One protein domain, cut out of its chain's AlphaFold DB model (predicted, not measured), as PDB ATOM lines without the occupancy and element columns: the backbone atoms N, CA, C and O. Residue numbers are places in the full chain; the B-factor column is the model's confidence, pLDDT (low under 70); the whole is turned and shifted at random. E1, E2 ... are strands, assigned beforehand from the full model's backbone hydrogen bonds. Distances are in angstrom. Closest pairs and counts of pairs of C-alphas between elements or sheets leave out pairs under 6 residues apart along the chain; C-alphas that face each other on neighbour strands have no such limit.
ATOM      1  N   GLU A   5      12.084 -12.880 -16.003       86.19
ATOM      2  CA  GLU A   5      13.070 -12.543 -14.984       86.19
ATOM      3  C   GLU A   5      14.262 -11.860 -15.644       86.19
ATOM      4  O   GLU A   5      14.764 -12.319 -16.672       86.19
ATOM      5  N   TYR A   6      14.721 -10.777 -15.028       85.56
ATOM      6  CA  TYR A   6      15.832  -9.974 -15.506       85.56
ATOM      7  C   TYR A   6      16.940  -9.936 -14.461       85.56
ATOM      8  O   TYR A   6      16.718  -9.546 -13.307       85.56
ATOM      9  N   ASP A   7      18.145 -10.285 -14.903       88.00
ATOM     10  CA  ASP A   7      19.374  -9.877 -14.236       88.00
ATOM     11  C   ASP A   7      19.692  -8.434 -14.656       88.00
ATOM     12  O   ASP A   7      19.453  -8.036 -15.798       88.00
ATOM     13  N   TYR A   8      20.179  -7.621 -13.721       89.69
ATOM     14  CA  TYR A   8      20.396  -6.197 -13.957       89.69
ATOM     15  C   TYR A   8      21.584  -5.666 -13.161       89.69
ATOM     16  O   TYR A   8      21.846  -6.093 -12.037       89.69
ATOM     17  N   ASP A   9      22.233  -4.652 -13.730       91.44
ATOM     18  CA  ASP A   9      23.274  -3.879 -13.067       91.44
ATOM     19  C   ASP A   9      22.753  -2.497 -12.684       91.44
ATOM     20  O   ASP A   9      22.241  -1.730 -13.504       91.44
ATOM     21  N   ILE A  10      22.944  -2.138 -11.421       91.69
ATOM     22  CA  ILE A  10      22.520  -0.843 -10.900       91.69
ATOM     23  C   ILE A  10      23.576   0.205 -11.241       91.69
ATOM     24  O   ILE A  10      24.662   0.221 -10.664       91.69
ATOM     25  N   LYS A  11      23.235   1.135 -12.135       92.44
ATOM     26  CA  LYS A  11      24.082   2.305 -12.422       92.44
ATOM     27  C   LYS A  11      23.902   3.418 -11.391       92.44
ATOM     28  O   LYS A  11      24.865   4.076 -11.010       92.44
ATOM     29  N   THR A  12      22.673   3.664 -10.942       91.44
ATOM     30  CA  THR A  12      22.357   4.711  -9.959       91.44
ATOM     31  C   THR A  12      21.102   4.334  -9.175       91.44
ATOM     32  O   THR A  12      20.113   3.904  -9.762       91.44
ATOM     33  N   MET A  13      21.133   4.521  -7.851       90.31
ATOM     34  CA  MET A  13      19.970   4.346  -6.974       90.31
ATOM     35  C   MET A  13      19.431   5.693  -6.513       90.31
ATOM     36  O   MET A  13      20.141   6.453  -5.858       90.31
ATOM     37  N   TYR A  14      18.154   5.951  -6.790       86.19
ATOM     38  CA  TYR A  14      17.474   7.163  -6.322       86.19
ATOM     39  C   TYR A  14      16.678   6.946  -5.030       86.19
ATOM     40  O   TYR A  14      16.543   7.874  -4.234       86.19
ATOM     41  N   LYS A  15      16.147   5.737  -4.799       84.56
ATOM     42  CA  LYS A  15      15.390   5.396  -3.587       84.56
ATOM     43  C   LYS A  15      15.425   3.896  -3.298       84.56
ATOM     44  O   LYS A  15      15.324   3.084  -4.212       84.56
ATOM     45  N   GLY A  16      15.478   3.548  -2.013       84.69
ATOM     46  CA  GLY A  16      15.419   2.165  -1.539       84.69
ATOM     47  C   GLY A  16      16.743   1.412  -1.678       84.69
ATOM     48  O   GLY A  16      17.780   1.991  -1.990       84.69
ATOM     49  N   ASN A  17      16.699   0.107  -1.406       85.25
ATOM     50  CA  ASN A  17      17.836  -0.794  -1.565       85.25
ATOM     51  C   ASN A  17      17.349  -2.145  -2.124       85.25
ATOM     52  O   ASN A  17      16.617  -2.863  -1.428       85.25
ATOM     53  N   PRO A  18      17.753  -2.509  -3.351       83.31
ATOM     54  CA  PRO A  18      17.287  -3.718  -4.012       83.31
ATOM     55  C   PRO A  18      17.869  -5.008  -3.421       83.31
ATOM     56  O   PRO A  18      17.280  -6.056  -3.650       83.31
ATOM     57  N   LYS A  19      18.936  -4.960  -2.605       79.50
ATOM     58  CA  LYS A  19      19.542  -6.117  -1.902       79.50
ATOM     59  C   LYS A  19      19.767  -7.370  -2.776       79.50
ATOM     60  O   LYS A  19      19.481  -8.476  -2.337       79.50
ATOM     61  N   GLY A  20      20.258  -7.209  -4.005       78.56
ATOM     62  CA  GLY A  20      20.572  -8.348  -4.885       78.56
ATOM     63  C   GLY A  20      19.359  -9.163  -5.351       78.56
ATOM     64  O   GLY A  20      19.528 -10.261  -5.869       78.56
ATOM     65  N   ARG A  21      18.138  -8.646  -5.164       85.69
ATOM     66  CA  ARG A  21      16.908  -9.271  -5.663       85.69
ATOM     67  C   ARG A  21      16.873  -9.242  -7.180       85.69
ATOM     68  O   ARG A  21      17.348  -8.276  -7.769       85.69
ATOM     69  N   LYS A  22      16.226 -10.223  -7.802       87.69
ATOM     70  CA  LYS A  22      15.944 -10.194  -9.243       87.69
ATOM     71  C   LYS A  22      14.768  -9.278  -9.572       87.69
ATOM     72  O   LYS A  22      13.915  -9.012  -8.719       87.69
ATOM     73  N   LEU A  23      14.737  -8.797 -10.811       87.25
ATOM     74  CA  LEU A  23      13.656  -7.970 -11.328       87.25
ATOM     75  C   LEU A  23      12.699  -8.840 -12.149       87.25
ATOM     76  O   LEU A  23      13.134  -9.634 -12.976       87.25
ATOM     77  N   ILE A  24      11.401  -8.681 -11.926       86.31
ATOM     78  CA  ILE A  24      10.350  -9.414 -12.629       86.31
ATOM     79  C   ILE A  24       9.513  -8.433 -13.450       86.31
ATOM     80  O   ILE A  24       8.919  -7.499 -12.897       86.31
ATOM     81  N   GLY A  25       9.425  -8.695 -14.754       75.25
ATOM     82  CA  GLY A  25       8.439  -8.105 -15.657       75.25
ATOM     83  C   GLY A  25       7.114  -8.845 -15.522       75.25
ATOM     84  O   GLY A  25       6.868  -9.839 -16.209       75.25
ATOM     85  N   ARG A  26       6.285  -8.412 -14.571       65.25
ATOM     86  CA  ARG A  26       4.885  -8.825 -14.493       65.25
ATOM     87  C   ARG A  26       4.020  -7.579 -14.349       65.25
ATOM     88  O   ARG A  26       4.006  -6.978 -13.272       65.25
ATOM     89  N   GLY A  27       3.243  -7.293 -15.392       54.34
ATOM     90  CA  GLY A  27       2.210  -6.265 -15.394       54.34
ATOM     91  C   GLY A  27       1.365  -6.319 -14.133       54.34
ATOM     92  O   GLY A  27       0.944  -7.383 -13.680       54.34
ATOM     93  N   VAL A  28       1.098  -5.148 -13.552       44.06
ATOM     94  CA  VAL A  28       0.343  -5.002 -12.291       44.06
ATOM     95  C   VAL A  28      -1.141  -5.404 -12.444       44.06
ATOM     96  O   VAL A  28      -1.910  -5.349 -11.490       44.06
ATOM     97  N   ALA A  29      -1.553  -5.868 -13.621       41.34
ATOM     98  CA  ALA A  29      -2.838  -6.496 -13.871       41.34
ATOM     99  C   ALA A  29      -2.620  -7.701 -14.791       41.34
ATOM    100  O   ALA A  29      -1.889  -7.580 -15.773       41.34
ATOM    101  N   ASP A  30      -3.299  -8.820 -14.530       39.22
ATOM    102  CA  ASP A  30      -3.245 -10.077 -15.305       39.22
ATOM    103  C   ASP A  30      -3.684  -9.950 -16.794       39.22
ATOM    104  O   ASP A  30      -3.928 -10.950 -17.467       39.22
ATOM    105  N   PHE A  31      -3.778  -8.725 -17.325       37.88
ATOM    106  CA  PHE A  31      -4.186  -8.373 -18.688       37.88
ATOM    107  C   PHE A  31      -3.105  -7.642 -19.497       37.88
ATOM    108  O   PHE A  31      -3.212  -7.573 -20.720       37.88
ATOM    109  N   CYS A  32      -2.062  -7.113 -18.854       46.97
ATOM    110  CA  CYS A  32      -0.933  -6.498 -19.545       46.97
ATOM    111  C   CYS A  32       0.204  -7.514 -19.507       46.97
ATOM    112  O   CYS A  32       0.756  -7.757 -18.438       46.97
ATOM    113  N   GLY A  33       0.471  -8.178 -20.635       48.09
ATOM    114  CA  GLY A  33       1.497  -9.217 -20.742       48.09
ATOM    115  C   GLY A  33       2.869  -8.785 -20.217       48.09
ATOM    116  O   GLY A  33       3.097  -7.622 -19.901       48.09
ATOM    117  N   THR A  34       3.780  -9.751 -20.126       57.03
ATOM    118  CA  THR A  34       5.163  -9.567 -19.677       57.03
ATOM    119  C   THR A  34       5.781  -8.289 -20.250       57.03
ATOM    120  O   THR A  34       5.853  -8.145 -21.471       57.03
ATOM    121  N   GLU A  35       6.224  -7.366 -19.391       67.12
ATOM    122  CA  GLU A  35       7.037  -6.235 -19.832       67.12
ATOM    123  C   GLU A  35       8.307  -6.783 -20.476       67.12
ATOM    124  O   GLU A  35       9.096  -7.430 -19.795       67.12
ATOM    125  N   VAL A  36       8.495  -6.550 -21.776       72.62
ATOM    126  CA  VAL A  36       9.702  -6.965 -22.497       72.62
ATOM    127  C   VAL A  36      10.686  -5.801 -22.479       72.62
ATOM    128  O   VAL A  36      10.483  -4.807 -23.173       72.62
ATOM    129  N   LEU A  37      11.720  -5.910 -21.645       83.69
ATOM    130  CA  LEU A  37      12.871  -5.005 -21.660       83.69
ATOM    131  C   LEU A  37      13.957  -5.539 -22.597       83.69
ATOM    132  O   LEU A  37      14.223  -6.745 -22.606       83.69
ATOM    133  N   ASP A  38      14.613  -4.640 -23.327       86.38
ATOM    134  CA  ASP A  38      15.712  -5.003 -24.214       86.38
ATOM    135  C   ASP A  38      17.008  -5.241 -23.419       86.38
ATOM    136  O   ASP A  38      17.374  -4.440 -22.546       86.38
ATOM    137  N   PRO A  39      17.745  -6.329 -23.708       86.31
ATOM    138  CA  PRO A  39      19.043  -6.578 -23.098       86.31
ATOM    139  C   PRO A  39      20.039  -5.451 -23.392       86.31
ATOM    140  O   PRO A  39      20.075  -4.910 -24.493       86.31
ATOM    141  N   ASN A  40      20.924  -5.166 -22.433       88.00
ATOM    142  CA  ASN A  40      21.978  -4.143 -22.536       88.00
ATOM    143  C   ASN A  40      21.481  -2.694 -22.706       88.00
ATOM    144  O   ASN A  40      22.287  -1.806 -22.989       88.00
ATOM    145  N   THR A  41      20.195  -2.436 -22.477       91.62
ATOM    146  CA  THR A  41      19.616  -1.089 -22.493       91.62
ATOM    147  C   THR A  41      19.503  -0.530 -21.074       91.62
ATOM    148  O   THR A  41      19.257  -1.254 -20.106       91.62
ATOM    149  N   ILE A  42      19.721   0.779 -20.925       93.75
ATOM    150  CA  ILE A  42      19.633   1.461 -19.630       93.75
ATOM    151  C   ILE A  42      18.220   2.017 -19.454       93.75
ATOM    152  O   ILE A  42      17.761   2.838 -20.246       93.75
ATOM    153  N   TYR A  43      17.571   1.621 -18.363       90.81
ATOM    154  CA  TYR A  43      16.223   2.054 -18.013       90.81
ATOM    155  C   TYR A  43      16.189   2.776 -16.664       90.81
ATOM    156  O   TYR A  43      16.909   2.423 -15.727       90.81
ATOM    157  N   LEU A  44      15.278   3.738 -16.536       90.12
ATOM    158  CA  LEU A  44      14.758   4.177 -15.249       90.12
ATOM    159  C   LEU A  44      13.622   3.232 -14.834       90.12
ATOM    160  O   LEU A  44      12.573   3.200 -15.476       90.12
ATOM    161  N   ILE A  45      13.822   2.485 -13.746       88.75
ATOM    162  CA  ILE A  45      12.871   1.482 -13.245       88.75
ATOM    163  C   ILE A  45      12.215   1.950 -11.944       88.75
ATOM    164  O   ILE A  45      12.896   2.315 -10.984       88.75
ATOM    165  N   TYR A  46      10.887   1.847 -11.881       85.44
ATOM    166  CA  TYR A  46      10.120   1.870 -10.638       85.44
ATOM    167  C   TYR A  46       9.667   0.455 -10.340       85.44
ATOM    168  O   TYR A  46       8.923  -0.142 -11.119       85.44
ATOM    169  N   ALA A  47      10.085  -0.060  -9.193       86.56
ATOM    170  CA  ALA A  47       9.706  -1.385  -8.753       86.56
ATOM    171  C   ALA A  47       9.222  -1.360  -7.307       86.56
ATOM    172  O   ALA A  47       9.608  -0.498  -6.513       86.56
ATOM    173  N   LYS A  48       8.380  -2.333  -6.971       85.31
ATOM    174  CA  LYS A  48       8.008  -2.639  -5.593       85.31
ATOM    175  C   LYS A  48       8.523  -4.020  -5.236       85.31
ATOM    176  O   LYS A  48       8.584  -4.895  -6.096       85.31
ATOM    177  N   THR A  49       8.865  -4.213  -3.972       85.56
ATOM    178  CA  THR A  49       9.063  -5.563  -3.458       85.56
ATOM    179  C   THR A  49       7.753  -6.330  -3.589       85.56
ATOM    180  O   THR A  49       6.674  -5.750  -3.426       85.56
ATOM    181  N   ASP A  50       7.840  -7.602  -3.942       80.00
ATOM    182  CA  ASP A  50       6.702  -8.495  -3.823       80.00
ATOM    183  C   ASP A  50       6.374  -8.807  -2.355       80.00
ATOM    184  O   ASP A  50       7.061  -8.359  -1.433       80.00
ATOM    185  N   ASP A  51       5.274  -9.531  -2.152       76.19
ATOM    186  CA  ASP A  51       4.736  -9.804  -0.818       76.19
ATOM    187  C   ASP A  51       5.674 -10.695   0.019       76.19
ATOM    188  O   ASP A  51       5.696 -10.583   1.242       76.19
ATOM    189  N   GLU A  52       6.475 -11.540  -0.640       79.50
ATOM    190  CA  GLU A  52       7.431 -12.456  -0.003       79.50
ATOM    191  C   GLU A  52       8.790 -11.793   0.274       79.50
ATOM    192  O   GLU A  52       9.498 -12.191   1.197       79.50
ATOM    193  N   GLY A  53       9.129 -10.714  -0.435       79.81
ATOM    194  CA  GLY A  53      10.358  -9.963  -0.194       79.81
ATOM    195  C   GLY A  53      11.527 -10.345  -1.101       79.81
ATOM    196  O   GLY A  53      12.582  -9.703  -1.008       79.81
ATOM    197  N   ASP A  54      11.343 -11.346  -1.956       83.81
ATOM    198  CA  ASP A  54      12.393 -12.013  -2.725       83.81
ATOM    199  C   ASP A  54      12.634 -11.349  -4.081       83.81
ATOM    200  O   ASP A  54      13.759 -11.337  -4.591       83.81
ATOM    201  N   PHE A  55      11.605 -10.706  -4.638       85.94
ATOM    202  CA  PHE A  55      11.657 -10.132  -5.975       85.94
ATOM    203  C   PHE A  55      11.259  -8.662  -6.005       85.94
ATOM    204  O   PHE A  55      10.479  -8.159  -5.193       85.94
ATOM    205  N   LEU A  56      11.788  -7.956  -7.001       87.75
ATOM    206  CA  LEU A  56      11.319  -6.631  -7.378       87.75
ATOM    207  C   LEU A  56      10.392  -6.763  -8.577       87.75
ATOM    208  O   LEU A  56      10.795  -7.233  -9.633       87.75
ATOM    209  N   ARG A  57       9.148  -6.321  -8.431       84.69
ATOM    210  CA  ARG A  57       8.177  -6.279  -9.526       84.69
ATOM    211  C   ARG A  57       8.195  -4.910 -10.168       84.69
ATOM    212  O   ARG A  57       8.007  -3.911  -9.466       84.69
ATOM    213  N   ILE A  58       8.398  -4.872 -11.481       83.94
ATOM    214  CA  ILE A  58       8.312  -3.635 -12.255       83.94
ATOM    215  C   ILE A  58       6.885  -3.092 -12.138       83.94
ATOM    216  O   ILE A  58       5.905  -3.804 -12.324       83.94
ATOM    217  N   VAL A  59       6.777  -1.818 -11.777       79.06
ATOM    218  CA  VAL A  59       5.514  -1.067 -11.739       79.06
ATOM    219  C   VAL A  59       5.439  -0.124 -12.934       79.06
ATOM    220  O   VAL A  59       4.372   0.096 -13.498       79.06
ATOM    221  N   SER A  60       6.576   0.464 -13.303       79.38
ATOM    222  CA  SER A  60       6.724   1.338 -14.461       79.38
ATOM    223  C   SER A  60       8.193   1.397 -14.853       79.38
ATOM    224  O   SER A  60       9.074   1.271 -14.001       79.38
ATOM    225  N   TYR A  61       8.458   1.665 -16.124       85.12
ATOM    226  CA  TYR A  61       9.804   1.861 -16.641       85.12
ATOM    227  C   TYR A  61       9.815   2.896 -17.767       85.12
ATOM    228  O   TYR A  61       8.772   3.196 -18.351       85.12
ATOM    229  N   LYS A  62      10.994   3.457 -18.035       85.06
ATOM    230  CA  LYS A  62      11.307   4.278 -19.210       85.06
ATOM    231  C   LYS A  62      12.745   4.029 -19.630       85.06
ATOM    232  O   LYS A  62      13.593   3.835 -18.759       85.06
ATOM    233  N   GLU A  63      13.033   4.065 -20.923       90.06
ATOM    234  CA  GLU A  63      14.421   4.136 -21.381       90.06
ATOM    235  C   GLU A  63      15.066   5.423 -20.878       90.06
ATOM    236  O   GLU A  63      14.414   6.463 -20.779       90.06
ATOM    237  N   ILE A  64      16.351   5.364 -20.528       89.75
ATOM    238  CA  ILE A  64      17.046   6.538 -19.993       89.75
ATOM    239  C   ILE A  64      17.168   7.660 -21.032       89.75
ATOM    240  O   ILE A  64      17.280   8.822 -20.664       89.75
ATOM    241  N   THR A  65      17.115   7.320 -22.321       89.94
ATOM    242  CA  THR A  65      17.100   8.255 -23.455       89.94
ATOM    243  C   THR A  65      15.867   9.162 -23.451       89.94
ATOM    244  O   THR A  65      15.962  10.309 -23.880       89.94
ATOM    245  N   ASP A  66      14.748   8.694 -22.891       84.75
ATOM    246  CA  ASP A  66      13.495   9.447 -22.751       84.75
ATOM    247  C   ASP A  66      13.390  10.212 -21.416       84.75
ATOM    248  O   ASP A  66      12.338  10.774 -21.083       84.75
TER     249      ASP A  66
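This is residues 5 to 66 of the 140 residues of an uncharacterized protein of Crassostrea gigas (UniProt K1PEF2). With little regular structure, the domain is a small, strongly twisted sheet, the hairpin of E2 and E3 with short E1 beside residues 55 to 58 of E3, plus two long loops, residues 5 to 21 and 26 to 42. It has 62 printed residues, no named helix and strands E1, E2, E3, in mixed sheet order E1, E3, E2. It is all strand, with 20 residues in named elements, and compact: radius of gyration of the C-alphas 11.4 A, spans 28 by 25 by 18 A.

E3, residues 55 to 63, bends by 72 degrees at residue 59. E2, residues 43 to 49, is its antiparallel neighbour, with N 46 and O 60 within hydrogen-bond range at 2.8 A. E1, residues 22 to 25, is its parallel neighbour, with N 24 and O 56 within hydrogen-bond range at 2.8 A.

E3 measures 21.2 A, E2 17.9 A and E1 10.1 A. E1 begins at C-alpha 22 (15.944, -10.194, -9.243); E3 ends at C-alpha 63 (14.421, 4.136, -21.381).

The printed part has no cut. The link from E1 to E2 is long. Residues 26 to 35 have pLDDT under 70.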